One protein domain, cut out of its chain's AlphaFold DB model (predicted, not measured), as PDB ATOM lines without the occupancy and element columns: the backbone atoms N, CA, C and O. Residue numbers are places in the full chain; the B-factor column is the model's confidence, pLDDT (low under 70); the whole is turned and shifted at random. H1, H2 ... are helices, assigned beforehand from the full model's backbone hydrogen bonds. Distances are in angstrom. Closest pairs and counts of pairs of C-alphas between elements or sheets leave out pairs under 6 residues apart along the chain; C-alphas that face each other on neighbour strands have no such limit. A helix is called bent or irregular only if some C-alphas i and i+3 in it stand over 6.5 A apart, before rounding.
ATOM      1  N   GLY A  18      98.241 -29.464  32.182       62.34
ATOM      2  CA  GLY A  18      98.763 -29.529  30.811       62.34
ATOM      3  C   GLY A  18      98.459 -30.854  30.107       62.34
ATOM      4  O   GLY A  18      98.025 -30.853  28.964       62.34
ATOM      5  N   VAL A  19      98.589 -31.989  30.806       68.00
ATOM      6  CA  VAL A  19      98.304 -33.319  30.227       68.00
ATOM      7  C   VAL A  19      96.821 -33.476  29.881       68.00
ATOM      8  O   VAL A  19      96.478 -34.077  28.865       68.00
ATOM      9  N   THR A  20      95.934 -32.909  30.703       77.62
ATOM     10  CA  THR A  20      94.486 -32.973  30.469       77.62
ATOM     11  C   THR A  20      94.084 -32.082  29.290       77.62
ATOM     12  O   THR A  20      93.273 -32.496  28.468       77.62
ATOM     13  N   GLN A  21      94.700 -30.905  29.151       86.31
ATOM     14  CA  GLN A  21      94.478 -30.018  28.009       86.31
ATOM     15  C   GLN A  21      94.988 -30.625  26.691       86.31
ATOM     16  O   GLN A  21      94.242 -30.640  25.712       86.31
ATOM     17  N   SER A  22      96.205 -31.182  26.671       89.94
ATOM     18  CA  SER A  22      96.755 -31.860  25.485       89.94
ATOM     19  C   SER A  22      95.892 -33.043  25.050       89.94
ATOM     20  O   SER A  22      95.678 -33.248  23.859       89.94
ATOM     21  N   TRP A  23      95.355 -33.803  26.009       93.94
ATOM     22  CA  TRP A  23      94.456 -34.916  25.714       93.94
ATOM     23  C   TRP A  23      93.125 -34.448  25.113       93.94
ATOM     24  O   TRP A  23      92.657 -35.038  24.144       93.94
ATOM     25  N   SER A  24      92.524 -33.377  25.640       93.19
ATOM     26  CA  SER A  24      91.296 -32.811  25.067       93.19
ATOM     27  C   SER A  24      91.509 -32.312  23.637       93.19
ATOM     28  O   SER A  24      90.696 -32.615  22.770       93.19
ATOM     29  N   GLN A  25      92.622 -31.617  23.368       93.31
ATOM     30  CA  GLN A  25      92.957 -31.176  22.010       93.31
ATOM     31  C   GLN A  25      93.163 -32.365  21.064       93.31
ATOM     32  O   GLN A  25      92.686 -32.357  19.935       93.31
ATOM     33  N   TYR A  26      93.840 -33.412  21.531       96.31
ATOM     34  CA  TYR A  26      94.024 -34.646  20.775       96.31
ATOM     35  C   TYR A  26      92.687 -35.324  20.415       96.31
ATOM     36  O   TYR A  26      92.513 -35.792  19.291       96.31
ATOM     37  N   LEU A  27      91.708 -35.330  21.327       95.94
ATOM     38  CA  LEU A  27      90.375 -35.867  21.038       95.94
ATOM     39  C   LEU A  27      89.597 -35.033  20.008       95.94
ATOM     40  O   LEU A  27      88.833 -35.618  19.243       95.94
ATOM     41  N   LEU A  28      89.808 -33.712  19.936       96.19
ATOM     42  CA  LEU A  28      89.224 -32.884  18.870       96.19
ATOM     43  C   LEU A  28      89.733 -33.314  17.491       96.19
ATOM     44  O   LEU A  28      88.940 -33.445  16.567       96.19
ATOM     45  N   TRP A  29      91.030 -33.618  17.369       97.50
ATOM     46  CA  TRP A  29      91.589 -34.175  16.134       97.50
ATOM     47  C   TRP A  29      91.008 -35.555  15.804       97.50
ATOM     48  O   TRP A  29      90.686 -35.803  14.647       97.50
ATOM     49  N   ASN A  30      90.810 -36.435  16.795       97.38
ATOM     50  CA  ASN A  30      90.126 -37.715  16.562       97.38
ATOM     51  C   ASN A  30      88.719 -37.500  15.989       97.38
ATOM     52  O   ASN A  30      88.350 -38.163  15.025       97.38
ATOM     53  N   GLN A  31      87.946 -36.578  16.563       97.00
ATOM     54  CA  GLN A  31      86.592 -36.293  16.094       97.00
ATOM     55  C   GLN A  31      86.593 -35.672  14.690       97.00
ATOM     56  O   GLN A  31      85.850 -36.122  13.827       97.00
ATOM     57  N   ALA A  32      87.482 -34.713  14.429       96.94
ATOM     58  CA  ALA A  32      87.622 -34.089  13.117       96.94
ATOM     59  C   ALA A  32      87.969 -35.109  12.018       96.94
ATOM     60  O   ALA A  32      87.359 -35.101  10.952       96.94
ATOM     61  N   ILE A  33      88.899 -36.032  12.290       96.75
ATOM     62  CA  ILE A  33      89.235 -37.116  11.356       96.75
ATOM     63  C   ILE A  33      88.031 -38.034  11.144       96.75
ATOM     64  O   ILE A  33      87.735 -38.399  10.010       96.75
ATOM     65  N   ALA A  34      87.320 -38.396  12.214       96.00
ATOM     66  CA  ALA A  34      86.129 -39.233  12.123       96.00
ATOM     67  C   ALA A  34      85.042 -38.611  11.242       96.00
ATOM     68  O   ALA A  34      84.419 -39.322  10.464       96.00
ATOM     69  N   ASP A  35      84.818 -37.304  11.340       94.50
ATOM     70  CA  ASP A  35      83.742 -36.641  10.604       94.50
ATOM     71  C   ASP A  35      84.102 -36.336   9.145       94.50
ATOM     72  O   ASP A  35      83.212 -36.344   8.298       94.50
ATOM     73  N   VAL A  36      85.384 -36.111   8.838       94.31
ATOM     74  CA  VAL A  36      85.841 -35.822   7.466       94.31
ATOM     75  C   VAL A  36      86.144 -37.094   6.676       94.31
ATOM     76  O   VAL A  36      85.681 -37.231   5.550       94.31
ATOM     77  N   ILE A  37      86.901 -38.029   7.257       93.06
ATOM     78  CA  ILE A  37      87.358 -39.245   6.561       93.06
ATOM     79  C   ILE A  37      86.317 -40.365   6.634       93.06
ATOM     80  O   ILE A  37      86.199 -41.166   5.711       93.06
ATOM     81  N   TYR A  38      85.542 -40.414   7.721       93.88
ATOM     82  CA  TYR A  38      84.527 -41.443   7.959       93.88
ATOM     83  C   TYR A  38      83.131 -40.825   8.156       93.88
ATOM     84  O   TYR A  38      82.479 -41.059   9.191       93.88
ATOM     85  N   PRO A  39      82.654 -40.002   7.196       92.06
ATOM     86  CA  PRO A  39      81.349 -39.375   7.297       92.06
ATOM     87  C   PRO A  39      80.259 -40.447   7.276       92.06
ATOM     88  O   PRO A  39      80.367 -41.465   6.593       92.06
ATOM     89  N   ALA A  40      79.178 -40.212   8.016       88.56
ATOM     90  CA  ALA A  40      77.990 -41.045   7.904       88.56
ATOM     91  C   ALA A  40      77.332 -40.806   6.535       88.56
ATOM     92  O   ALA A  40      76.988 -39.670   6.209       88.56
ATOM     93  N   THR A  41      77.166 -41.862   5.734       83.38
ATOM     94  CA  THR A  41      76.556 -41.787   4.396       83.38
ATOM     95  C   THR A  41      75.567 -42.930   4.170       83.38
ATOM     96  O   THR A  41      75.668 -43.986   4.793       83.38
ATOM     97  N   GLU A  42      74.595 -42.728   3.278       72.50
ATOM     98  CA  GLU A  42      73.586 -43.750   2.959       72.50
ATOM     99  C   GLU A  42      74.172 -44.922   2.157       72.50
ATOM    100  O   GLU A  42      73.848 -46.080   2.436       72.50
ATOM    101  N   ASN A  43      75.087 -44.615   1.227       69.94
ATOM    102  CA  ASN A  43      75.775 -45.563   0.343       69.94
ATOM    103  C   ASN A  43      77.298 -45.548   0.579       69.94
ATOM    104  O   ASN A  43      78.054 -45.071  -0.273       69.94
ATOM    105  N   PRO A  44      77.765 -46.030   1.742       76.12
ATOM    106  CA  PRO A  44      79.177 -46.036   2.086       76.12
ATOM    107  C   PRO A  44      79.934 -47.079   1.259       76.12
ATOM    108  O   PRO A  44      79.529 -48.238   1.161       76.12
ATOM    109  N   GLY A  45      81.065 -46.669   0.688       78.44
ATOM    110  CA  GLY A  45      82.031 -47.573   0.067       78.44
ATOM    111  C   GLY A  45      83.100 -48.067   1.053       78.44
ATOM    112  O   GLY A  45      83.047 -47.763   2.250       78.44
ATOM    113  N   PRO A  46      84.108 -48.806   0.559       84.56
ATOM    114  CA  PRO A  46      85.357 -49.052   1.281       84.56
ATOM    115  C   PRO A  46      85.973 -47.744   1.796       84.56
ATOM    116  O   PRO A  46      86.292 -46.853   1.007       84.56
ATOM    117  N   ALA A  47      86.135 -47.614   3.115       88.88
ATOM    118  CA  ALA A  47      86.691 -46.411   3.721       88.88
ATOM    119  C   ALA A  47      88.187 -46.556   3.967       88.88
ATOM    120  O   ALA A  47      88.628 -47.357   4.794       88.88
ATOM    121  N   TYR A  48      88.953 -45.746   3.245       89.38
ATOM    122  CA  TYR A  48      90.392 -45.616   3.397       89.38
ATOM    123  C   TYR A  48      90.708 -44.317   4.124       89.38
ATOM    124  O   TYR A  48      90.052 -43.301   3.903       89.38
ATOM    125  N   MET A  49      91.733 -44.352   4.965       91.38
ATOM    126  CA  MET A  49      92.301 -43.144   5.554       91.38
ATOM    127  C   MET A  49      93.172 -42.426   4.518       91.38
ATOM    128  O   MET A  49      94.387 -42.533   4.568       91.38
ATOM    129  N   ASP A  50      92.544 -41.772   3.546       85.00
ATOM    130  CA  ASP A  50      93.207 -41.024   2.468       85.00
ATOM    131  C   ASP A  50      93.391 -39.568   2.931       85.00
ATOM    132  O   ASP A  50      92.398 -38.873   3.154       85.00
ATOM    133  N   LEU A  51      94.626 -39.118   3.169       88.19
ATOM    134  CA  LEU A  51      94.911 -37.809   3.774       88.19
ATOM    135  C   LEU A  51      95.412 -36.808   2.728       88.19
ATOM    136  O   LEU A  51      96.410 -36.117   2.932       88.19
ATOM    137  N   GLU A  52      94.689 -36.710   1.608       85.62
ATOM    138  CA  GLU A  52      94.959 -35.705   0.577       85.62
ATOM    139  C   GLU A  52      94.854 -34.275   1.144       85.62
ATOM    140  O   GLU A  52      94.161 -34.025   2.134       85.62
ATOM    141  N   ASP A  53      95.527 -33.318   0.494       87.88
ATOM    142  CA  ASP A  53      95.624 -31.930   0.969       87.88
ATOM    143  C   ASP A  53      94.245 -31.309   1.267       87.88
ATOM    144  O   ASP A  53      94.067 -30.662   2.299       87.88
ATOM    145  N   GLU A  54      93.245 -31.571   0.416       90.69
ATOM    146  CA  GLU A  54      91.867 -31.094   0.610       90.69
ATOM    147  C   GLU A  54      91.233 -31.662   1.893       90.69
ATOM    148  O   GLU A  54      90.555 -30.946   2.634       90.69
ATOM    149  N   GLU A  55      91.472 -32.939   2.194       91.94
ATOM    150  CA  GLU A  55      90.910 -33.572   3.386       91.94
ATOM    151  C   GLU A  55      91.642 -33.143   4.652       91.94
ATOM    152  O   GLU A  55      91.003 -32.905   5.680       91.94
ATOM    153  N   LEU A  56      92.957 -32.924   4.584       93.44
ATOM    154  CA  LEU A  56      93.708 -32.304   5.674       93.44
ATOM    155  C   LEU A  56      93.187 -30.897   5.993       93.44
ATOM    156  O   LEU A  56      93.013 -30.574   7.170       93.44
ATOM    157  N   GLU A  57      92.881 -30.078   4.984       94.44
ATOM    158  CA  GLU A  57      92.270 -28.754   5.168       94.44
ATOM    159  C   GLU A  57      90.918 -28.832   5.891       94.44
ATOM    160  O   GLU A  57      90.690 -28.098   6.861       94.44
ATOM    161  N   LYS A  58      90.045 -29.766   5.493       95.25
ATOM    162  CA  LYS A  58      88.755 -29.993   6.167       95.25
ATOM    163  C   LYS A  58      88.937 -30.484   7.606       95.25
ATOM    164  O   LYS A  58      88.259 -29.981   8.505       95.25
ATOM    165  N   ILE A  59      89.869 -31.411   7.852       96.31
ATOM    166  CA  ILE A  59      90.176 -31.915   9.202       96.31
ATOM    167  C   ILE A  59      90.683 -30.773  10.090       96.31
ATOM    168  O   ILE A  59      90.218 -30.625  11.219       96.31
ATOM    169  N   ALA A  60      91.607 -29.944   9.597       95.19
ATOM    170  CA  ALA A  60      92.132 -28.801  10.339       95.19
ATOM    171  C   ALA A  60      91.023 -27.825  10.737       95.19
ATOM    172  O   ALA A  60      90.932 -27.444  11.907       95.19
ATOM    173  N   ALA A  61      90.155 -27.471   9.786       94.19
ATOM    174  CA  ALA A  61      89.025 -26.588  10.036       94.19
ATOM    175  C   ALA A  61      88.086 -27.163  11.111       94.19
ATOM    176  O   ALA A  61      87.725 -26.453  12.052       94.19
ATOM    177  N   ALA A  62      87.753 -28.457  11.029       94.31
ATOM    178  CA  ALA A  62      86.921 -29.148  12.017       94.31
ATOM    179  C   ALA A  62      87.593 -29.264  13.401       94.31
ATOM    180  O   ALA A  62      86.916 -29.195  14.427       94.31
ATOM    181  N   ALA A  63      88.924 -29.375  13.452       93.88
ATOM    182  CA  ALA A  63      89.705 -29.378  14.691       93.88
ATOM    183  C   ALA A  63      89.944 -27.968  15.278       93.88
ATOM    184  O   ALA A  63      90.536 -27.843  16.356       93.88
ATOM    185  N   GLY A  64      89.499 -26.907  14.592       92.62
ATOM    186  CA  GLY A  64      89.672 -25.514  15.013       92.62
ATOM    187  C   GLY A  64      91.066 -24.935  14.743       92.62
ATOM    188  O   GLY A  64      91.474 -23.988  15.416       92.62
ATOM    189  N   TYR A  65      91.808 -25.492  13.783       92.69
ATOM    190  CA  TYR A  65      93.124 -25.017  13.356       92.69
ATOM    191  C   TYR A  65      93.044 -24.304  11.997       92.69
ATOM    192  O   TYR A  65      92.397 -24.778  11.070       92.69
ATOM    193  N   SER A  66      93.718 -23.157  11.864       88.50
ATOM    194  CA  SER A  66      93.715 -22.335  10.634       88.50
ATOM    195  C   SER A  66      95.122 -21.997  10.120       88.50
ATOM    196  O   SER A  66      95.293 -21.051   9.354       88.50
ATOM    197  N   GLY A  67      96.150 -22.714  10.584       87.56
ATOM    198  CA  GLY A  67      97.524 -22.534  10.110       87.56
ATOM    199  C   GLY A  67      97.826 -23.349   8.849       87.56
ATOM    200  O   GLY A  67      97.109 -24.285   8.516       87.56
ATOM    201  N   SER A  68      98.924 -23.023   8.161       81.38
ATOM    202  CA  SER A  68      99.297 -23.647   6.880       81.38
ATOM    203  C   SER A  68      99.945 -25.033   7.008       81.38
ATOM    204  O   SER A  68      99.903 -25.819   6.072       81.38
ATOM    205  N   ASN A  69     100.560 -25.354   8.155       88.81
ATOM    206  CA  ASN A  69     101.288 -26.615   8.356       88.81
ATOM    207  C   ASN A  69     100.415 -27.651   9.082       88.81
ATOM    208  O   ASN A  69     100.673 -27.983  10.240       88.81
ATOM    209  N   ILE A  70      99.357 -28.125   8.424       93.31
ATOM    210  CA  ILE A  70      98.323 -28.978   9.034       93.31
ATOM    211  C   ILE A  70      98.879 -30.331   9.487       93.31
ATOM    212  O   ILE A  70      98.711 -30.704  10.647       93.31
ATOM    213  N   ALA A  71      99.591 -31.041   8.606       92.94
ATOM    214  CA  ALA A  71     100.184 -32.344   8.920       92.94
ATOM    215  C   ALA A  71     101.143 -32.272  10.122       92.94
ATOM    216  O   ALA A  71     101.150 -33.153  10.983       92.94
ATOM    217  N   VAL A  72     101.916 -31.183  10.218       93.25
ATOM    218  CA  VAL A  72     102.825 -30.927  11.345       93.25
ATOM    219  C   VAL A  72     102.042 -30.685  12.633       93.25
ATOM    220  O   VAL A  72     102.426 -31.203  13.678       93.25
ATOM    221  N   GLU A  73     100.943 -29.935  12.579       95.62
ATOM    222  CA  GLU A  73     100.133 -29.667  13.766       95.62
ATOM    223  C   GLU A  73      99.398 -30.914  14.271       95.62
ATOM    224  O   GLU A  73      99.400 -31.190  15.473       95.62
ATOM    225  N   LEU A  74      98.859 -31.733  13.365       96.38
ATOM    226  CA  LEU A  74      98.318 -33.045  13.713       96.38
ATOM    227  C   LEU A  74      99.396 -33.922  14.378       96.38
ATOM    228  O   LEU A  74      99.158 -34.515  15.437       96.38
ATOM    229  N   ALA A  75     100.610 -33.957  13.819       96.38
ATOM    230  CA  ALA A  75     101.732 -34.685  14.406       96.38
ATOM    231  C   ALA A  75     102.138 -34.135  15.787       96.38
ATOM    232  O   ALA A  75     102.412 -34.923  16.696       96.38
ATOM    233  N   ASN A  76     102.097 -32.815  15.995       95.38
ATOM    234  CA  ASN A  76     102.324 -32.185  17.299       95.38
ATOM    235  C   ASN A  76     101.274 -32.618  18.334       95.38
ATOM    236  O   ASN A  76     101.636 -32.955  19.465       95.38
ATOM    237  N   ALA A  77      99.993 -32.660  17.954       96.12
ATOM    238  CA  ALA A  77      98.908 -33.096  18.833       96.12
ATOM    239  C   ALA A  77      99.074 -34.567  19.258       96.12
ATOM    240  O   ALA A  77      98.930 -34.902  20.437       96.12
ATOM    241  N   VAL A  78      99.454 -35.445  18.324       96.69
ATOM    242  CA  VAL A  78      99.780 -36.854  18.608       96.69
ATOM    243  C   VAL A  78     101.018 -36.969  19.494       96.69
ATOM    244  O   VAL A  78     101.040 -37.735  20.464       96.69
ATOM    245  N   ARG A  79     102.063 -36.196  19.198       95.62
ATOM    246  CA  ARG A  79     103.300 -36.173  19.978       95.62
ATOM    247  C   ARG A  79     103.033 -35.777  21.428       95.62
ATOM    248  O   ARG A  79     103.571 -36.414  22.330       95.62
ATOM    249  N   ALA A  80     102.167 -34.792  21.662       94.31
ATOM    250  CA  ALA A  80     101.829 -34.299  22.997       94.31
ATOM    251  C   ALA A  80     101.226 -35.371  23.927       94.31
ATOM    252  O   ALA A  80     101.291 -35.217  25.147       94.31
ATOM    253  N   VAL A  81     100.660 -36.452  23.373       94.75
ATOM    254  CA  VAL A  81     100.068 -37.561  24.147       94.75
ATOM    255  C   VAL A  81     100.874 -38.864  24.091       94.75
ATOM    256  O   VAL A  81     100.626 -39.765  24.893       94.75
ATOM    257  N   THR A  82     101.841 -38.977  23.174       93.81
ATOM    258  CA  THR A  82     102.659 -40.192  22.971       93.81
ATOM    259  C   THR A  82     104.117 -40.041  23.391       93.81
ATOM    260  O   THR A  82     104.790 -41.046  23.622       93.81
ATOM    261  N   VAL A  83     104.626 -38.816  23.523       90.75
ATOM    262  CA  VAL A  83     106.005 -38.542  23.937       90.75
ATOM    263  C   VAL A  83     105.986 -37.871  25.304       90.75
ATOM    264  O   VAL A  83     105.476 -36.763  25.466       90.75
ATOM    265  N   GLY A  84     106.530 -38.562  26.308       82.62
ATOM    266  CA  GLY A  84     106.595 -38.045  27.675       82.62
ATOM    267  C   GLY A  84     107.544 -36.851  27.811       82.62
ATOM    268  O   GLY A  84     108.351 -36.571  26.925       82.62
ATOM    269  N   SER A  85     107.519 -36.183  28.967       75.75
ATOM    270  CA  SER A  85     108.425 -35.062  29.281       75.75
ATOM    271  C   SER A  85     109.914 -35.430  29.209       75.75
ATOM    272  O   SER A  85     110.752 -34.562  29.000       75.75
ATOM    273  N   GLU A  86     110.240 -36.716  29.352       78.19
ATOM    274  CA  GLU A  86     111.592 -37.273  29.197       78.19
ATOM    275  C   GLU A  86     111.995 -37.493  27.723       78.19
ATOM    276  O   GLU A  86     113.064 -38.032  27.449       78.19
ATOM    277  N   GLY A  87     111.138 -37.133  26.760       82.00
ATOM    278  CA  GLY A  87     111.374 -37.327  25.325       82.00
ATOM    279  C   GLY A  87     111.191 -38.768  24.841       82.00
ATOM    280  O   GLY A  87     111.455 -39.064  23.680       82.00
ATOM    281  N   LYS A  88     110.734 -39.676  25.710       87.88
ATOM    282  CA  LYS A  88     110.543 -41.094  25.391       87.88
ATOM    283  C   LYS A  88     109.153 -41.359  24.816       87.88
ATOM    284  O   LYS A  88     108.149 -40.985  25.426       87.88
ATOM    285  N   PHE A  89     109.102 -42.069  23.691       94.12
ATOM    286  CA  PHE A  89     107.855 -42.503  23.069       94.12
ATOM    287  C   PHE A  89     107.207 -43.673  23.829       94.12
ATOM    288  O   PHE A  89     107.867 -44.644  24.220       94.12
ATOM    289  N   SER A  90     105.894 -43.594  24.034       93.88
ATOM    290  CA  SER A  90     105.082 -44.621  24.682       93.88
ATOM    291  C   SER A  90     103.645 -44.598  24.164       93.88
ATOM    292  O   SER A  90     102.971 -43.573  24.210       93.88
ATOM    293  N   LEU A  91     103.135 -45.764  23.754       94.81
ATOM    294  CA  LEU A  91     101.728 -45.942  23.380       94.81
ATOM    295  C   LEU A  91     100.836 -46.339  24.562       94.81
ATOM    296  O   LEU A  91      99.644 -46.543  24.373       94.81
ATOM    297  N   GLN A  92     101.367 -46.421  25.786       91.19
ATOM    298  CA  GLN A  92     100.618 -46.931  26.943       91.19
ATOM    299  C   GLN A  92      99.331 -46.151  27.236       91.19
ATOM    300  O   GLN A  92      98.308 -46.763  27.541       91.19
ATOM    301  N   ILE A  93      99.361 -44.815  27.137       91.31
ATOM    302  CA  ILE A  93      98.171 -43.981  27.366       91.31
ATOM    303  C   ILE A  93      97.122 -44.262  26.286       91.31
ATOM    304  O   ILE A  93      95.961 -44.501  26.621       91.31
ATOM    305  N   LEU A  94      97.532 -44.289  25.012       94.00
ATOM    306  CA  LEU A  94      96.642 -44.592  23.890       94.00
ATOM    307  C   LEU A  94      96.058 -46.002  23.992       94.00
ATOM    308  O   LEU A  94      94.844 -46.154  23.886       94.00
ATOM    309  N   ASP A  95      96.880 -47.014  24.264       92.88
ATOM    310  CA  ASP A  95      96.445 -48.405  24.431       92.88
ATOM    311  C   ASP A  95      95.442 -48.535  25.584       92.88
ATOM    312  O   ASP A  95      94.343 -49.046  25.392       92.88
ATOM    313  N   THR A  96      95.746 -47.963  26.755       93.69
ATOM    314  CA  THR A  96      94.851 -48.004  27.926       93.69
ATOM    315  C   THR A  96      93.503 -47.340  27.634       93.69
ATOM    316  O   THR A  96      92.444 -47.878  27.971       93.69
ATOM    317  N   ARG A  97      93.514 -46.164  26.997       94.62
ATOM    318  CA  ARG A  97      92.296 -45.410  26.666       94.62
ATOM    319  C   ARG A  97      91.475 -46.114  25.590       94.62
ATOM    320  O   ARG A  97      90.255 -46.179  25.726       94.62
ATOM    321  N   THR A  98      92.138 -46.679  24.584       94.81
ATOM    322  CA  THR A  98      91.500 -47.426  23.493       94.81
ATOM    323  C   THR A  98      90.901 -48.735  24.001       94.81
ATOM    324  O   THR A  98      89.749 -49.020  23.701       94.81
ATOM    325  N   ARG A  99      91.591 -49.468  24.887       92.25
ATOM    326  CA  ARG A  99      91.028 -50.638  25.585       92.25
ATOM    327  C   ARG A  99      89.812 -50.273  26.425       92.25
ATOM    328  O   ARG A  99      88.788 -50.949  26.361       92.25
ATOM    329  N   GLY A 100      89.893 -49.172  27.171       91.56
ATOM    330  CA  GLY A 100      88.756 -48.653  27.927       91.56
ATOM    331  C   GLY A 100      87.563 -48.294  27.034       91.56
ATOM    332  O   GLY A 100      86.426 -48.557  27.415       91.56
ATOM    333  N   TRP A 101      87.811 -47.709  25.857       93.75
ATOM    334  CA  TRP A 101      86.788 -47.459  24.838       93.75
ATOM    335  C   TRP A 101      86.200 -48.771  24.306       93.75
ATOM    336  O   TRP A 101      84.987 -48.932  24.374       93.75
ATOM    337  N   ALA A 102      87.024 -49.746  23.913       88.81
ATOM    338  CA  ALA A 102      86.568 -51.018  23.348       88.81
ATOM    339  C   ALA A 102      85.662 -51.799  24.318       88.81
ATOM    340  O   ALA A 102      84.633 -52.337  23.920       88.81
ATOM    341  N   VAL A 103      85.997 -51.802  25.615       86.44
ATOM    342  CA  VAL A 103      85.168 -52.424  26.667       86.44
ATOM    343  C   VAL A 103      83.821 -51.716  26.843       86.44
ATOM    344  O   VAL A 103      82.821 -52.370  27.135       86.44
ATOM    345  N   ARG A 104      83.769 -50.387  26.683       85.56
ATOM    346  CA  ARG A 104      82.495 -49.650  26.702       85.56
ATOM    347  C   ARG A 104      81.686 -49.916  25.434       85.56
ATOM    348  O   ARG A 104      80.490 -50.172  25.553       85.56
ATOM    349  N   ASN A 105      82.346 -49.931  24.275       82.44
ATOM    350  CA  ASN A 105      81.719 -50.161  22.972       82.44
ATOM    351  C   ASN A 105      81.053 -51.538  22.886       82.44
ATOM    352  O   ASN A 105      79.946 -51.651  22.381       82.44
ATOM    353  N   LEU A 106      81.674 -52.559  23.491       73.12
ATOM    354  CA  LEU A 106      81.105 -53.906  23.633       73.12
ATOM    355  C   LEU A 106      79.709 -53.928  24.279       73.12
ATOM    356  O   LEU A 106      78.928 -54.831  24.005       73.12
ATOM    357  N   LYS A 107      79.400 -52.977  25.170       70.75
ATOM    358  CA  LYS A 107      78.098 -52.916  25.857       70.75
ATOM    359  C   LYS A 107      77.066 -52.095  25.097       70.75
ATOM    360  O   LYS A 107      75.871 -52.328  25.252       70.75
ATOM    361  N   LYS A 108      77.524 -51.080  24.368       75.31
ATOM    362  CA  LYS A 108      76.695 -50.167  23.588       75.31
ATOM    363  C   LYS A 108      77.572 -49.533  22.518       75.31
ATOM    364  O   LYS A 108      78.514 -48.824  22.878       75.31
ATOM    365  N   SER A 109      77.233 -49.757  21.250       77.25
ATOM    366  CA  SER A 109      77.913 -49.120  20.122       77.25
ATOM    367  C   SER A 109      77.948 -47.606  20.321       77.25
ATOM    368  O   SER A 109      76.923 -46.961  20.555       77.25
ATOM    369  N   SER A 110      79.153 -47.052  20.283       80.31
ATOM    370  CA  SER A 110      79.424 -45.630  20.410       80.31
ATOM    371  C   SER A 110      79.600 -45.019  19.033       80.31
ATOM    372  O   SER A 110      80.336 -45.539  18.195       80.31
ATOM    373  N   VAL A 111      78.982 -43.859  18.836       85.12
ATOM    374  CA  VAL A 111      79.252 -43.010  17.672       85.12
ATOM    375  C   VAL A 111      80.641 -42.370  17.788       85.12
ATOM    376  O   VAL A 111      81.273 -42.101  16.772       85.12
ATOM    377  N   GLU A 112      81.145 -42.178  19.014       90.75
ATOM    378  CA  GLU A 112      82.471 -41.598  19.251       90.75
ATOM    379  C   GLU A 112      83.590 -42.508  18.711       90.75
ATOM    380  O   GLU A 112      83.606 -43.708  19.035       90.75
ATOM    381  N   PRO A 113      84.558 -41.946  17.964       94.50
ATOM    382  CA  PRO A 113      85.645 -42.709  17.368       94.50
ATOM    383  C   PRO A 113      86.595 -43.305  18.417       94.50
ATOM    384  O   PRO A 113      86.704 -42.797  19.542       94.50
ATOM    385  N   PRO A 114      87.348 -44.363  18.059       95.38
ATOM    386  CA  PRO A 114      88.344 -44.930  18.948       95.38
ATOM    387  C   PRO A 114      89.424 -43.884  19.282       95.38
ATOM    388  O   PRO A 114      89.910 -43.185  18.387       95.38
ATOM    389  N   PRO A 115      89.886 -43.801  20.548       96.19
ATOM    390  CA  PRO A 115      90.884 -42.826  20.979       96.19
ATOM    391  C   PRO A 115      92.242 -42.898  20.277       96.19
ATOM    392  O   PRO A 115      93.103 -42.105  20.616       96.19
ATOM    393  N   CYS A 116      92.478 -43.834  19.363       96.31
ATOM    394  CA  CYS A 116      93.726 -43.962  18.621       96.31
ATOM    395  C   CYS A 116      93.709 -43.292  17.239       96.31
ATOM    396  O   CYS A 116      94.739 -43.306  16.567       96.31
ATOM    397  N   LEU A 117      92.580 -42.721  16.801       96.69
ATOM    398  CA  LEU A 117      92.354 -42.353  15.400       96.69
ATOM    399  C   LEU A 117      93.386 -41.361  14.826       96.69
ATOM    400  O   LEU A 117      93.981 -41.637  13.790       96.69
ATOM    401  N   ALA A 118      93.701 -40.272  15.529       97.44
ATOM    402  CA  ALA A 118      94.707 -39.300  15.097       97.44
ATOM    403  C   ALA A 118      96.127 -39.876  15.085       97.44
ATOM    404  O   ALA A 118      96.945 -39.492  14.253       97.44
ATOM    405  N   PHE A 119      96.426 -40.837  15.968       97.62
ATOM    406  CA  PHE A 119      97.706 -41.543  15.897       97.62
ATOM    407  C   PHE A 119      97.778 -42.398  14.628       97.62
ATOM    408  O   PHE A 119      98.800 -42.371  13.947       97.62
ATOM    409  N   LEU A 120      96.692 -43.097  14.272       97.19
ATOM    410  CA  LEU A 120      96.618 -43.845  13.015       97.19
ATOM    411  C   LEU A 120      96.781 -42.914  11.801       97.19
ATOM    412  O   LEU A 120      97.574 -43.228  10.919       97.19
ATOM    413  N   ALA A 121      96.169 -41.728  11.806       96.62
ATOM    414  CA  ALA A 121      96.359 -40.737  10.743       96.62
ATOM    415  C   ALA A 121      97.829 -40.324  10.569       96.62
ATOM    416  O   ALA A 121      98.348 -40.340   9.458       96.62
ATOM    417  N   VAL A 122      98.564 -40.077  11.656       96.62
ATOM    418  CA  VAL A 122     100.011 -39.796  11.563       96.62
ATOM    419  C   VAL A 122     100.804 -40.998  11.037       96.62
ATOM    420  O   VAL A 122     101.782 -40.823  10.310       96.62
ATOM    421  N   THR A 123     100.384 -42.230  11.349       95.38
ATOM    422  CA  THR A 123     101.021 -43.431  10.777       95.38
ATOM    423  C   THR A 123     100.797 -43.558   9.271       95.38
ATOM    424  O   THR A 123     101.675 -44.100   8.598       95.38
ATOM    425  N   VAL A 124      99.672 -43.050   8.759       93.56
ATOM    426  CA  VAL A 124      99.332 -42.986   7.330       93.56
ATOM    427  C   VAL A 124     100.092 -41.863   6.630       93.56
ATOM    428  O   VAL A 124     100.704 -42.136   5.606       93.56
ATOM    429  N   LEU A 125     100.183 -40.662   7.216       92.69
ATOM    430  CA  LEU A 125     101.011 -39.568   6.676       92.69
ATOM    431  C   LEU A 125     102.466 -40.009   6.460       92.69
ATOM    432  O   LEU A 125     103.073 -39.732   5.428       92.69
ATOM    433  N   ALA A 126     103.018 -40.774   7.409       91.06
ATOM    434  CA  ALA A 126     104.354 -41.354   7.266       91.06
ATOM    435  C   ALA A 126     104.463 -42.342   6.089       91.06
ATOM    436  O   ALA A 126     105.550 -42.515   5.538       91.06
ATOM    437  N   ALA A 127     103.371 -43.029   5.735       87.50
ATOM    438  CA  ALA A 127     103.316 -43.943   4.598       87.50
ATOM    439  C   ALA A 127     103.120 -43.202   3.263       87.50
ATOM    440  O   ALA A 127     103.711 -43.614   2.269       87.50
ATOM    441  N   GLU A 128     102.360 -42.106   3.231       84.88
ATOM    442  CA  GLU A 128     102.191 -41.265   2.034       84.88
ATOM    443  C   GLU A 128     103.519 -40.647   1.578       84.88
ATOM    444  O   GLU A 128     103.852 -40.720   0.395       84.88
ATOM    445  N   GLU A 129     104.341 -40.160   2.518       79.94
ATOM    446  CA  GLU A 129     105.698 -39.652   2.237       79.94
ATOM    447  C   GLU A 129     106.627 -40.743   1.650       79.94
ATOM    448  O   GLU A 129     107.629 -40.438   1.005       79.94
ATOM    449  N   MET A 130     106.306 -42.034   1.821       73.94
ATOM    450  CA  MET A 130     107.027 -43.122   1.140       73.94
ATOM    451  C   MET A 130     106.573 -43.340  -0.297       73.94
ATOM    452  O   MET A 130     107.382 -43.759  -1.112       73.94
ATOM    453  N   GLY A 131     105.295 -43.106  -0.607       58.66
ATOM    454  CA  GLY A 131     104.749 -43.303  -1.953       58.66
ATOM    455  C   GLY A 131     105.219 -42.245  -2.957       58.66
ATOM    456  O   GLY A 131     105.210 -42.494  -4.163       58.66
ATOM    457  N   SER A 132     105.647 -41.076  -2.471       58.56
ATOM    458  CA  SER A 132     106.262 -40.020  -3.285       58.56
ATOM    459  C   SER A 132     107.731 -40.284  -3.631       58.56
ATOM    460  O   SER A 132     108.195 -39.818  -4.673       58.56
ATOM    461  N   ASP A 133     108.439 -41.043  -2.790       54.59
ATOM    462  CA  ASP A 133     109.857 -41.381  -2.948       54.59
ATOM    463  C   ASP A 133     110.043 -42.780  -3.568       54.59
ATOM    464  O   ASP A 133     109.166 -43.634  -3.520       54.59
ATOM    465  N   GLU A 134     111.218 -43.061  -4.139       54.28
ATOM    466  CA  GLU A 134     111.533 -44.375  -4.736       54.28
ATOM    467  C   GLU A 134     111.817 -45.491  -3.699       54.28
ATOM    468  O   GLU A 134     112.097 -46.623  -4.090       54.28
ATOM    469  N   ASP A 135     111.750 -45.207  -2.389       57.69
ATOM    470  CA  ASP A 135     112.119 -46.144  -1.313       57.69
ATOM    471  C   ASP A 135     110.905 -46.612  -0.491       57.69
ATOM    472  O   ASP A 135     110.384 -45.898   0.375       57.69
ATOM    473  N   LEU A 136     110.498 -47.862  -0.731       59.44
ATOM    474  CA  LEU A 136     109.369 -48.525  -0.080       59.44
ATOM    475  C   LEU A 136     109.773 -49.436   1.095       59.44
ATOM    476  O   LEU A 136     108.915 -50.148   1.644       59.44
ATOM    477  N   ALA A 137     111.037 -49.407   1.532       66.75
ATOM    478  CA  ALA A 137     111.540 -50.287   2.580       66.75
ATOM    479  C   ALA A 137     110.953 -49.966   3.968       66.75
ATOM    480  O   ALA A 137     110.848 -48.816   4.397       66.75
ATOM    481  N   ALA A 138     110.668 -51.002   4.766       60.03
ATOM    482  CA  ALA A 138     110.112 -50.848   6.119       60.03
ATOM    483  C   ALA A 138     111.000 -50.024   7.078       60.03
ATOM    484  O   ALA A 138     110.508 -49.444   8.043       60.03
ATOM    485  N   ASN A 139     112.315 -49.967   6.845       70.12
ATOM    486  CA  ASN A 139     113.211 -49.108   7.627       70.12
ATOM    487  C   ASN A 139     113.008 -47.623   7.298       70.12
ATOM    488  O   ASN A 139     113.097 -46.787   8.194       70.12
ATOM    489  N   ALA A 140     112.681 -47.317   6.042       80.69
ATOM    490  CA  ALA A 140     112.395 -45.971   5.580       80.69
ATOM    491  C   ALA A 140     111.060 -45.452   6.157       80.69
ATOM    492  O   ALA A 140     110.930 -44.261   6.429       80.69
ATOM    493  N   TYR A 141     110.108 -46.351   6.443       87.19
ATOM    494  CA  TYR A 141     108.858 -46.025   7.142       87.19
ATOM    495  C   TYR A 141     109.081 -45.489   8.561       87.19
ATOM    496  O   TYR A 141     108.639 -44.396   8.907       87.19
ATOM    497  N   TYR A 142     109.788 -46.253   9.403       90.00
ATOM    498  CA  TYR A 142     109.974 -45.877  10.809       90.00
ATOM    499  C   TYR A 142     110.758 -44.572  10.969       90.00
ATOM    500  O   TYR A 142     110.477 -43.824  11.902       90.00
ATOM    501  N   ALA A 143     111.696 -44.284  10.063       90.00
ATOM    502  CA  ALA A 143     112.423 -43.018  10.061       90.00
ATOM    503  C   ALA A 143     111.490 -41.824   9.792       90.00
ATOM    504  O   ALA A 143     111.554 -40.833  10.512       90.00
ATOM    505  N   ARG A 144     110.577 -41.930   8.817       90.94
ATOM    506  CA  ARG A 144     109.586 -40.880   8.514       90.94
ATOM    507  C   ARG A 144     108.617 -40.654   9.671       90.94
ATOM    508  O   ARG A 144     108.459 -39.528  10.138       90.94
ATOM    509  N   LEU A 145     108.072 -41.737  10.230       93.69
ATOM    510  CA  LEU A 145     107.215 -41.651  11.416       93.69
ATOM    511  C   LEU A 145     107.950 -41.011  12.607       93.69
ATOM    512  O   LEU A 145     107.370 -40.197  13.327       93.69
ATOM    513  N   ALA A 146     109.232 -41.337  12.808       93.50
ATOM    514  CA  ALA A 146     110.046 -40.714  13.845       93.50
ATOM    515  C   ALA A 146     110.212 -39.205  13.618       93.50
ATOM    516  O   ALA A 146     110.049 -38.441  14.567       93.50
ATOM    517  N   ARG A 147     110.470 -38.761  12.381       94.00
ATOM    518  CA  ARG A 147     110.598 -37.333  12.043       94.00
ATOM    519  C   ARG A 147     109.311 -36.556  12.289       94.00
ATOM    520  O   ARG A 147     109.379 -35.501  12.914       94.00
ATOM    521  N   LEU A 148     108.154 -37.095  11.886       93.88
ATOM    522  CA  LEU A 148     106.847 -36.482  12.173       93.88
ATOM    523  C   LEU A 148     106.638 -36.289  13.681       93.88
ATOM    524  O   LEU A 148     106.185 -35.238  14.127       93.88
ATOM    525  N   LEU A 149     107.042 -37.274  14.486       94.75
ATOM    526  CA  LEU A 149     106.958 -37.217  15.948       94.75
ATOM    527  C   LEU A 149     108.142 -36.487  16.613       94.75
ATOM    528  O   LEU A 149     108.220 -36.436  17.844       94.75
ATOM    529  N   GLN A 150     109.052 -35.901  15.827       94.25
ATOM    530  CA  GLN A 150     110.264 -35.208  16.284       94.25
ATOM    531  C   GLN A 150     111.130 -36.082  17.210       94.25
ATOM    532  O   GLN A 150     111.585 -35.653  18.275       94.25
ATOM    533  N   LEU A 151     111.309 -37.338  16.811       93.69
ATOM    534  CA  LEU A 151     112.171 -38.340  17.430       93.69
ATOM    535  C   LEU A 151     113.403 -38.584  16.549       93.69
ATOM    536  O   LEU A 151     113.502 -38.104  15.421       93.69
ATOM    537  N   SER A 152     114.359 -39.359  17.057       91.81
ATOM    538  CA  SER A 152     115.483 -39.822  16.241       91.81
ATOM    539  C   SER A 152     115.008 -40.813  15.172       91.81
ATOM    540  O   SER A 152     114.268 -41.737  15.495       91.81
ATOM    541  N   ASP A 153     115.523 -40.712  13.941       88.44
ATOM    542  CA  ASP A 153     115.263 -41.668  12.843       88.44
ATOM    543  C   ASP A 153     115.440 -43.149  13.248       88.44
ATOM    544  O   ASP A 153     114.842 -44.041  12.648       88.44
ATOM    545  N   LYS A 154     116.277 -43.427  14.260       88.56
ATOM    546  CA  LYS A 154     116.567 -44.773  14.782       88.56
ATOM    547  C   LYS A 154     115.974 -45.015  16.175       88.56
ATOM    548  O   LYS A 154     116.539 -45.777  16.961       88.56
ATOM    549  N   ASP A 155     114.862 -44.364  16.510       89.94
ATOM    550  CA  ASP A 155     114.215 -44.532  17.810       89.94
ATOM    551  C   ASP A 155     113.681 -45.968  18.000       89.94
ATOM    552  O   ASP A 155     112.677 -46.396  17.422       89.94
ATOM    553  N   ASN A 156     114.365 -46.735  18.852       88.94
ATOM    554  CA  ASN A 156     113.998 -48.118  19.155       88.94
ATOM    555  C   ASN A 156     112.680 -48.228  19.935       88.94
ATOM    556  O   ASN A 156     112.011 -49.262  19.869       88.94
ATOM    557  N   SER A 157     112.308 -47.201  20.704       90.81
ATOM    558  CA  SER A 157     111.077 -47.222  21.495       90.81
ATOM    559  C   SER A 157     109.848 -47.112  20.598       90.81
ATOM    560  O   SER A 157     108.914 -47.892  20.788       90.81
ATOM    561  N   LEU A 158     109.902 -46.270  19.561       92.31
ATOM    562  CA  LEU A 158     108.877 -46.166  18.523       92.31
ATOM    563  C   LEU A 158     108.632 -47.511  17.841       92.31
ATOM    564  O   LEU A 158     107.512 -48.023  17.874       92.31
ATOM    565  N   ARG A 159     109.686 -48.129  17.294       90.31
ATOM    566  CA  ARG A 159     109.572 -49.419  16.597       90.31
ATOM    567  C   ARG A 159     108.990 -50.510  17.499       90.31
ATOM    568  O   ARG A 159     108.091 -51.240  17.078       90.31
ATOM    569  N   ASN A 160     109.488 -50.621  18.732       91.06
ATOM    570  CA  ASN A 160     109.060 -51.661  19.668       91.06
ATOM    571  C   ASN A 160     107.614 -51.467  20.139       91.06
ATOM    572  O   ASN A 160     106.869 -52.438  20.216       91.06
ATOM    573  N   GLN A 161     107.216 -50.235  20.462       93.12
ATOM    574  CA  GLN A 161     105.855 -49.922  20.906       93.12
ATOM    575  C   GLN A 161     104.860 -50.071  19.752       93.12
ATOM    576  O   GLN A 161     103.853 -50.756  19.906       93.12
ATOM    577  N   TYR A 162     105.159 -49.512  18.574       92.06
ATOM    578  CA  TYR A 162     104.268 -49.624  17.420       92.06
ATOM    579  C   TYR A 162     104.041 -51.087  17.025       92.06
ATOM    580  O   TYR A 162     102.899 -51.523  16.947       92.06
ATOM    581  N   SER A 163     105.105 -51.892  16.915       88.25
ATOM    582  CA  SER A 163     104.985 -53.322  16.579       88.25
ATOM    583  C   SER A 163     104.158 -54.127  17.596       88.25
ATOM    584  O   SER A 163     103.610 -55.168  17.257       88.25
ATOM    585  N   ARG A 164     104.062 -53.677  18.854       89.94
ATOM    586  CA  ARG A 164     103.255 -54.346  19.891       89.94
ATOM    587  C   ARG A 164     101.777 -53.980  19.834       89.94
ATOM    588  O   ARG A 164     100.951 -54.818  20.172       89.94
ATOM    589  N   HIS A 165     101.455 -52.747  19.442       91.25
ATOM    590  CA  HIS A 165     100.101 -52.199  19.566       91.25
ATOM    591  C   HIS A 165      99.392 -51.972  18.222       91.25
ATOM    592  O   HIS A 165      98.166 -51.921  18.206       91.25
ATOM    593  N   ALA A 166     100.113 -51.873  17.098       89.69
ATOM    594  CA  ALA A 166      99.562 -51.464  15.800       89.69
ATOM    595  C   ALA A 166      98.313 -52.257  15.391       89.69
ATOM    596  O   ALA A 166      97.274 -51.661  15.127       89.69
ATOM    597  N   GLU A 167      98.380 -53.592  15.398       88.25
ATOM    598  CA  GLU A 167      97.244 -54.431  14.995       88.25
ATOM    599  C   GLU A 167      96.007 -54.199  15.862       88.25
ATOM    600  O   GLU A 167      94.897 -54.141  15.345       88.25
ATOM    601  N   TYR A 168      96.194 -54.055  17.174       90.44
ATOM    602  CA  TYR A 168      95.094 -53.810  18.099       90.44
ATOM    603  C   TYR A 168      94.409 -52.470  17.801       90.44
ATOM    604  O   TYR A 168      93.182 -52.407  17.728       90.44
ATOM    605  N   LEU A 169      95.195 -51.411  17.578       94.19
ATOM    606  CA  LEU A 169      94.672 -50.075  17.286       94.19
ATOM    607  C   LEU A 169      93.913 -50.043  15.949       94.19
ATOM    608  O   LEU A 169      92.793 -49.543  15.895       94.19
ATOM    609  N   TRP A 170      94.470 -50.642  14.892       93.25
ATOM    610  CA  TRP A 170      93.801 -50.741  13.589       93.25
ATOM    611  C   TRP A 170      92.538 -51.618  13.637       93.25
ATOM    612  O   TRP A 170      91.524 -51.268  13.039       93.25
ATOM    613  N   ARG A 171      92.536 -52.711  14.412       89.62
ATOM    614  CA  ARG A 171      91.317 -53.508  14.639       89.62
ATOM    615  C   ARG A 171      90.235 -52.724  15.377       89.62
ATOM    616  O   ARG A 171      89.063 -52.941  15.103       89.62
ATOM    617  N   CYS A 172      90.600 -51.809  16.278       92.62
ATOM    618  CA  CYS A 172      89.624 -50.931  16.928       92.62
ATOM    619  C   CYS A 172      88.960 -49.965  15.935       92.62
ATOM    620  O   CYS A 172      87.772 -49.696  16.081       92.62
ATOM    621  N   LEU A 173      89.690 -49.489  14.918       93.69
ATOM    622  CA  LEU A 173      89.109 -48.711  13.820       93.69
ATOM    623  C   LEU A 173      88.117 -49.550  13.005       93.69
ATOM    624  O   LEU A 173      86.966 -49.146  12.868       93.69
ATOM    625  N   ASN A 174      88.527 -50.730  12.527       90.00
ATOM    626  CA  ASN A 174      87.626 -51.614  11.776       90.00
ATOM    627  C   ASN A 174      86.371 -51.945  12.589       90.00
ATOM    628  O   ASN A 174      85.260 -51.810  12.088       90.00
ATOM    629  N   ARG A 175      86.547 -52.274  13.872       87.88
ATOM    630  CA  ARG A 175      85.442 -52.547  14.787       87.88
ATOM    631  C   ARG A 175      84.502 -51.355  14.947       87.88
ATOM    632  O   ARG A 175      83.299 -51.551  14.997       87.88
ATOM    633  N   TRP A 176      85.015 -50.130  15.042       91.56
ATOM    634  CA  TRP A 176      84.160 -48.943  15.140       91.56
ATOM    635  C   TRP A 176      83.278 -48.770  13.896       91.56
ATOM    636  O   TRP A 176      82.089 -48.498  14.029       91.56
ATOM    637  N   LEU A 177      83.836 -48.995  12.703       90.06
ATOM    638  CA  LEU A 177      83.078 -48.970  11.450       90.06
ATOM    639  C   LEU A 177      82.035 -50.103  11.387       90.06
ATOM    640  O   LEU A 177      80.911 -49.890  10.938       90.06
ATOM    641  N   GLU A 178      82.380 -51.294  11.880       86.00
ATOM    642  CA  GLU A 178      81.492 -52.467  11.940       86.00
ATOM    643  C   GLU A 178      80.357 -52.310  12.962       86.00
ATOM    644  O   GLU A 178      79.205 -52.617  12.654       86.00
ATOM    645  N   ASP A 179      80.664 -51.801  14.159       84.50
ATOM    646  CA  ASP A 179      79.711 -51.565  15.252       84.50
ATOM    647  C   ASP A 179      78.670 -50.487  14.875       84.50
ATOM    648  O   ASP A 179      77.594 -50.440  15.477       84.50
ATOM    649  N   LEU A 180      78.979 -49.653  13.872       85.81
ATOM    650  CA  LEU A 180      78.095 -48.663  13.242       85.81
ATOM    651  C   LEU A 180      77.526 -49.142  11.892       85.81
ATOM    652  O   LEU A 180      77.182 -48.329  11.037       85.81
ATOM    653  N   ASP A 181      77.474 -50.456  11.676       82.06
ATOM    654  CA  ASP A 181      76.910 -51.115  10.492       82.06
ATOM    655  C   ASP A 181      77.425 -50.589   9.141       82.06
ATOM    656  O   ASP A 181      76.705 -50.527   8.141       82.06
ATOM    657  N   GLY A 182      78.686 -50.157   9.113       86.44
ATOM    658  CA  GLY A 182      79.332 -49.625   7.922       86.44
ATOM    659  C   GLY A 182      78.820 -48.260   7.460       86.44
ATOM    660  O   GLY A 182      79.272 -47.805   6.419       86.44
ATOM    661  N   ILE A 183      77.936 -47.576   8.200       86.44
ATOM    662  CA  ILE A 183      77.371 -46.256   7.827       86.44
ATOM    663  C   ILE A 183      78.474 -45.216   7.595       86.44
ATOM    664  O   ILE A 183      78.357 -44.331   6.750       86.44
ATOM    665  N   ARG A 184      79.567 -45.342   8.351       90.31
ATOM    666  CA  ARG A 184      80.760 -44.495   8.261       90.31
ATOM    667  C   ARG A 184      81.833 -45.035   7.308       90.31
ATOM    668  O   ARG A 184      82.968 -44.570   7.339       90.31
ATOM    669  N   GLY A 185      81.491 -46.031   6.489       89.69
ATOM    670  CA  GLY A 185      82.421 -46.716   5.601       89.69
ATOM    671  C   GLY A 185      82.612 -48.193   5.920       89.69
ATOM    672  O   GLY A 185      82.520 -48.616   7.073       89.69
ATOM    673  N   LEU A 186      82.933 -48.986   4.895       86.69
ATOM    674  CA  LEU A 186      83.312 -50.387   5.073       86.69
ATOM    675  C   LEU A 186      84.783 -50.488   5.525       86.69
ATOM    676  O   LEU A 186      85.623 -49.755   4.999       86.69
ATOM    677  N   PRO A 187      85.129 -51.393   6.459       87.25
ATOM    678  CA  PRO A 187      86.506 -51.572   6.920       87.25
ATOM    679  C   PRO A 187      87.472 -51.970   5.798       87.25
ATOM    680  O   PRO A 187      87.169 -52.860   5.002       87.25
ATOM    681  N   THR A 188      88.663 -51.366   5.774       85.62
ATOM    682  CA  THR A 188      89.710 -51.654   4.768       85.62
ATOM    683  C   THR A 188      91.092 -51.908   5.364       85.62
ATOM    684  O   THR A 188      91.996 -52.339   4.648       85.62
ATOM    685  N   ALA A 189      91.287 -51.664   6.666       82.12
ATOM    686  CA  ALA A 189      92.597 -51.770   7.297       82.12
ATOM    687  C   ALA A 189      92.972 -53.235   7.558       82.12
ATOM    688  O   ALA A 189      92.832 -53.753   8.670       82.12
ATOM    689  N   TYR A 190      93.452 -53.901   6.512       75.56
ATOM    690  CA  TYR A 190      93.918 -55.280   6.530       75.56
ATOM    691  C   TYR A 190      95.346 -55.346   5.976       75.56
ATOM    692  O   TYR A 190      95.653 -54.745   4.951       75.56
ATOM    693  N   ALA A 191      96.229 -56.093   6.644       67.69
ATOM    694  CA  ALA A 191      97.601 -56.305   6.185       67.69
ATOM    695  C   ALA A 191      97.947 -57.794   6.215       67.69
ATOM    696  O   ALA A 191      98.120 -58.380   7.284       67.69
ATOM    697  N   LEU A 192      98.063 -58.394   5.028       62.31
ATOM    698  CA  LEU A 192      98.495 -59.787   4.853       62.31
ATOM    699  C   LEU A 192     100.031 -59.890   4.777       62.31
ATOM    700  O   LEU A 192     100.620 -60.813   5.337       62.31
ATOM    701  N   SER A 193     100.682 -58.873   4.199       63.34
ATOM    702  CA  SER A 193     102.143 -58.710   4.154       63.34
ATOM    703  C   SER A 193     102.600 -57.517   5.000       63.34
ATOM    704  O   SER A 193     101.855 -56.566   5.228       63.34
ATOM    705  N   TYR A 194     103.846 -57.556   5.487       71.19
ATOM    706  CA  TYR A 194     104.436 -56.500   6.326       71.19
ATOM    707  C   TYR A 194     103.611 -56.140   7.574       71.19
ATOM    708  O   TYR A 194     103.522 -54.967   7.918       71.19
ATOM    709  N   ARG A 195     103.053 -57.147   8.262       74.75
ATOM    710  CA  ARG A 195     102.228 -57.131   9.496       74.75
ATOM    711  C   ARG A 195     101.880 -55.767  10.130       74.75
ATOM    712  O   ARG A 195     100.709 -55.456  10.283       74.75
ATOM    713  N   PHE A 196     102.868 -54.971  10.542       83.75
ATOM    714  CA  PHE A 196     102.648 -53.682  11.220       83.75
ATOM    715  C   PHE A 196     102.662 -52.465  10.287       83.75
ATOM    716  O   PHE A 196     101.904 -51.519  10.486       83.75
ATOM    717  N   VAL A 197     103.551 -52.466   9.293       83.94
ATOM    718  CA  VAL A 197     103.762 -51.336   8.372       83.94
ATOM    719  C   VAL A 197     102.823 -51.429   7.165       83.94
ATOM    720  O   VAL A 197     102.423 -50.412   6.611       83.94
ATOM    721  N   GLY A 198     102.394 -52.641   6.809       81.69
ATOM    722  CA  GLY A 198     101.411 -52.877   5.757       81.69
ATOM    723  C   GLY A 198     100.057 -52.225   6.040       81.69
ATOM    724  O   GLY A 198      99.392 -51.817   5.099       81.69
ATOM    725  N   LEU A 199      99.673 -52.057   7.315       87.38
ATOM    726  CA  LEU A 199      98.405 -51.429   7.706       87.38
ATOM    727  C   LEU A 199      98.319 -49.964   7.236       87.38
ATOM    728  O   LEU A 199      97.484 -49.692   6.380       87.38
ATOM    729  N   PRO A 200      99.191 -49.033   7.672       89.31
ATOM    730  CA  PRO A 200      99.149 -47.652   7.186       89.31
ATOM    731  C   PRO A 200      99.423 -47.547   5.681       89.31
ATOM    732  O   PRO A 200      98.793 -46.750   4.997       89.31
ATOM    733  N   MET A 201     100.303 -48.390   5.130       82.56
ATOM    734  CA  MET A 201     100.555 -48.407   3.684       82.56
ATOM    735  C   MET A 201      99.319 -48.794   2.868       82.56
ATOM    736  O   MET A 201      99.099 -48.216   1.808       82.56
ATOM    737  N   SER A 202      98.498 -49.735   3.351       81.00
ATOM    738  CA  SER A 202      97.254 -50.137   2.677       81.00
ATOM    739  C   SER A 202      96.239 -48.997   2.560       81.00
ATOM    740  O   SER A 202      95.362 -49.053   1.707       81.00
ATOM    741  N   GLN A 203      96.372 -47.970   3.403       86.31
ATOM    742  CA  GLN A 203      95.488 -46.809   3.421       86.31
ATOM    743  C   GLN A 203      95.959 -45.695   2.477       86.31
ATOM    744  O   GLN A 203      95.128 -44.993   1.917       86.31
ATOM    745  N   ALA A 204      97.275 -45.588   2.264       82.00
ATOM    746  CA  ALA A 204      97.920 -44.482   1.553       82.00
ATOM    747  C   ALA A 204      98.356 -44.797   0.108       82.00
ATOM    748  O   ALA A 204      98.481 -43.897  -0.719       82.00
ATOM    749  N   LEU A 205      98.677 -46.060  -0.208       75.81
ATOM    750  CA  LEU A 205      99.450 -46.377  -1.420       75.81
ATOM    751  C   LEU A 205      98.679 -46.158  -2.732       75.81
ATOM    752  O   LEU A 205      99.261 -45.722  -3.723       75.81
ATOM    753  N   VAL A 206      97.391 -46.502  -2.761       78.31
ATOM    754  CA  VAL A 206      96.542 -46.392  -3.957       78.31
ATOM    755  C   VAL A 206      95.470 -45.376  -3.664       78.31
ATOM    756  O   VAL A 206      94.638 -45.668  -2.820       78.31
TER     757      VAL A 206
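AT A GLANCE: This is residues 18 to 206 of the 673 residues of an uncharacterized protein of Mycolicibacterium fortuitum (UniProt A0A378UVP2). What does the model look like? It is a rounded, compact ball of crossed helices with H5 in its middle: H1 and H3 pack on one side of H5, with H2 packing on both of them, and H6 and H8 also pack on H5. On the side of H5 away from H1 and H3 lie the bent helix H7 and H4, the latter side by side with the arm H7b. What is it made of? The printed part has 189 residues with eight named helices, H1 to H8 in order, and no named strand, and its class is all helix. How large is it? The radius of gyration of the C-alphas is 15.5 A and the spans are 43 by 39 by 34 A.

IN THESE COORDINATES: Where do the first helices lie? H1, residues 18 to 37, begins at C-alpha 18 (98.763, -29.529, 30.811) and is 28.5 A long; H2 is residues 53 to 62, H3 residues 70 to 82, and H4 residues 92 to 105, 19.6 A. What follows? H5 is residues 117 to 131, 21.3 A, beginning at C-alpha 117 (92.354, -42.353, 15.400); H6 is residues 138 to 148. H7, residues 156 to 179, was assigned as one helix by its hydrogen bonds but is bent, with C-alphas 164 and 167 7.8 A apart: its arms H7a, 156 to 164, and H7b, 167 to 179, stand at 42 degrees. H8, residues 198 to 204, ends at C-alpha 204 (97.920, -44.482, 1.553).

HOW THE PARTS SIT: What touches the hub, H5? Its residues 117 to 118 alone touch residues 26 to 34 of H1, closest C-alphas Asn 30 and Ala 118, 5.1 A; H3 touches it at Val 78 and Phe 119, 5.8 A. H6 touches it at Ala 126 and Leu 145, 5.0 A, and H8, about perpendicular at 80 degrees, at Val 124 and Pro 200, 4.7 A. H7b only just touches it, with 3 pairs of C-alphas within 8 A, closest Leu 117 and Leu 173, 7.3 A. What else touches? H2 touches H1 at Ala 32 and Ala 62, 5.1 A; H4 touches H7b at Ala 102 and Cys 172, 7.1 A, at a shallow tilt of 26 degrees, the same way. Are the backbones helical? Every O i to N i+4 pair is within hydrogen-bond range in H1, H2, H4, H7a and H7b, against 8 of 9 in H3, 10 of 11 in H5, 6 of 7 in H6 and 2 of 3 in H8.

THE WHOLE: Which links are long? Those from H1 to H2, H4 to H5 and H7 to H8; the printed part has no cut. Where is confidence low? Residues 18 to 19, 43, 131 to 138 and 191 to 193 are under 70.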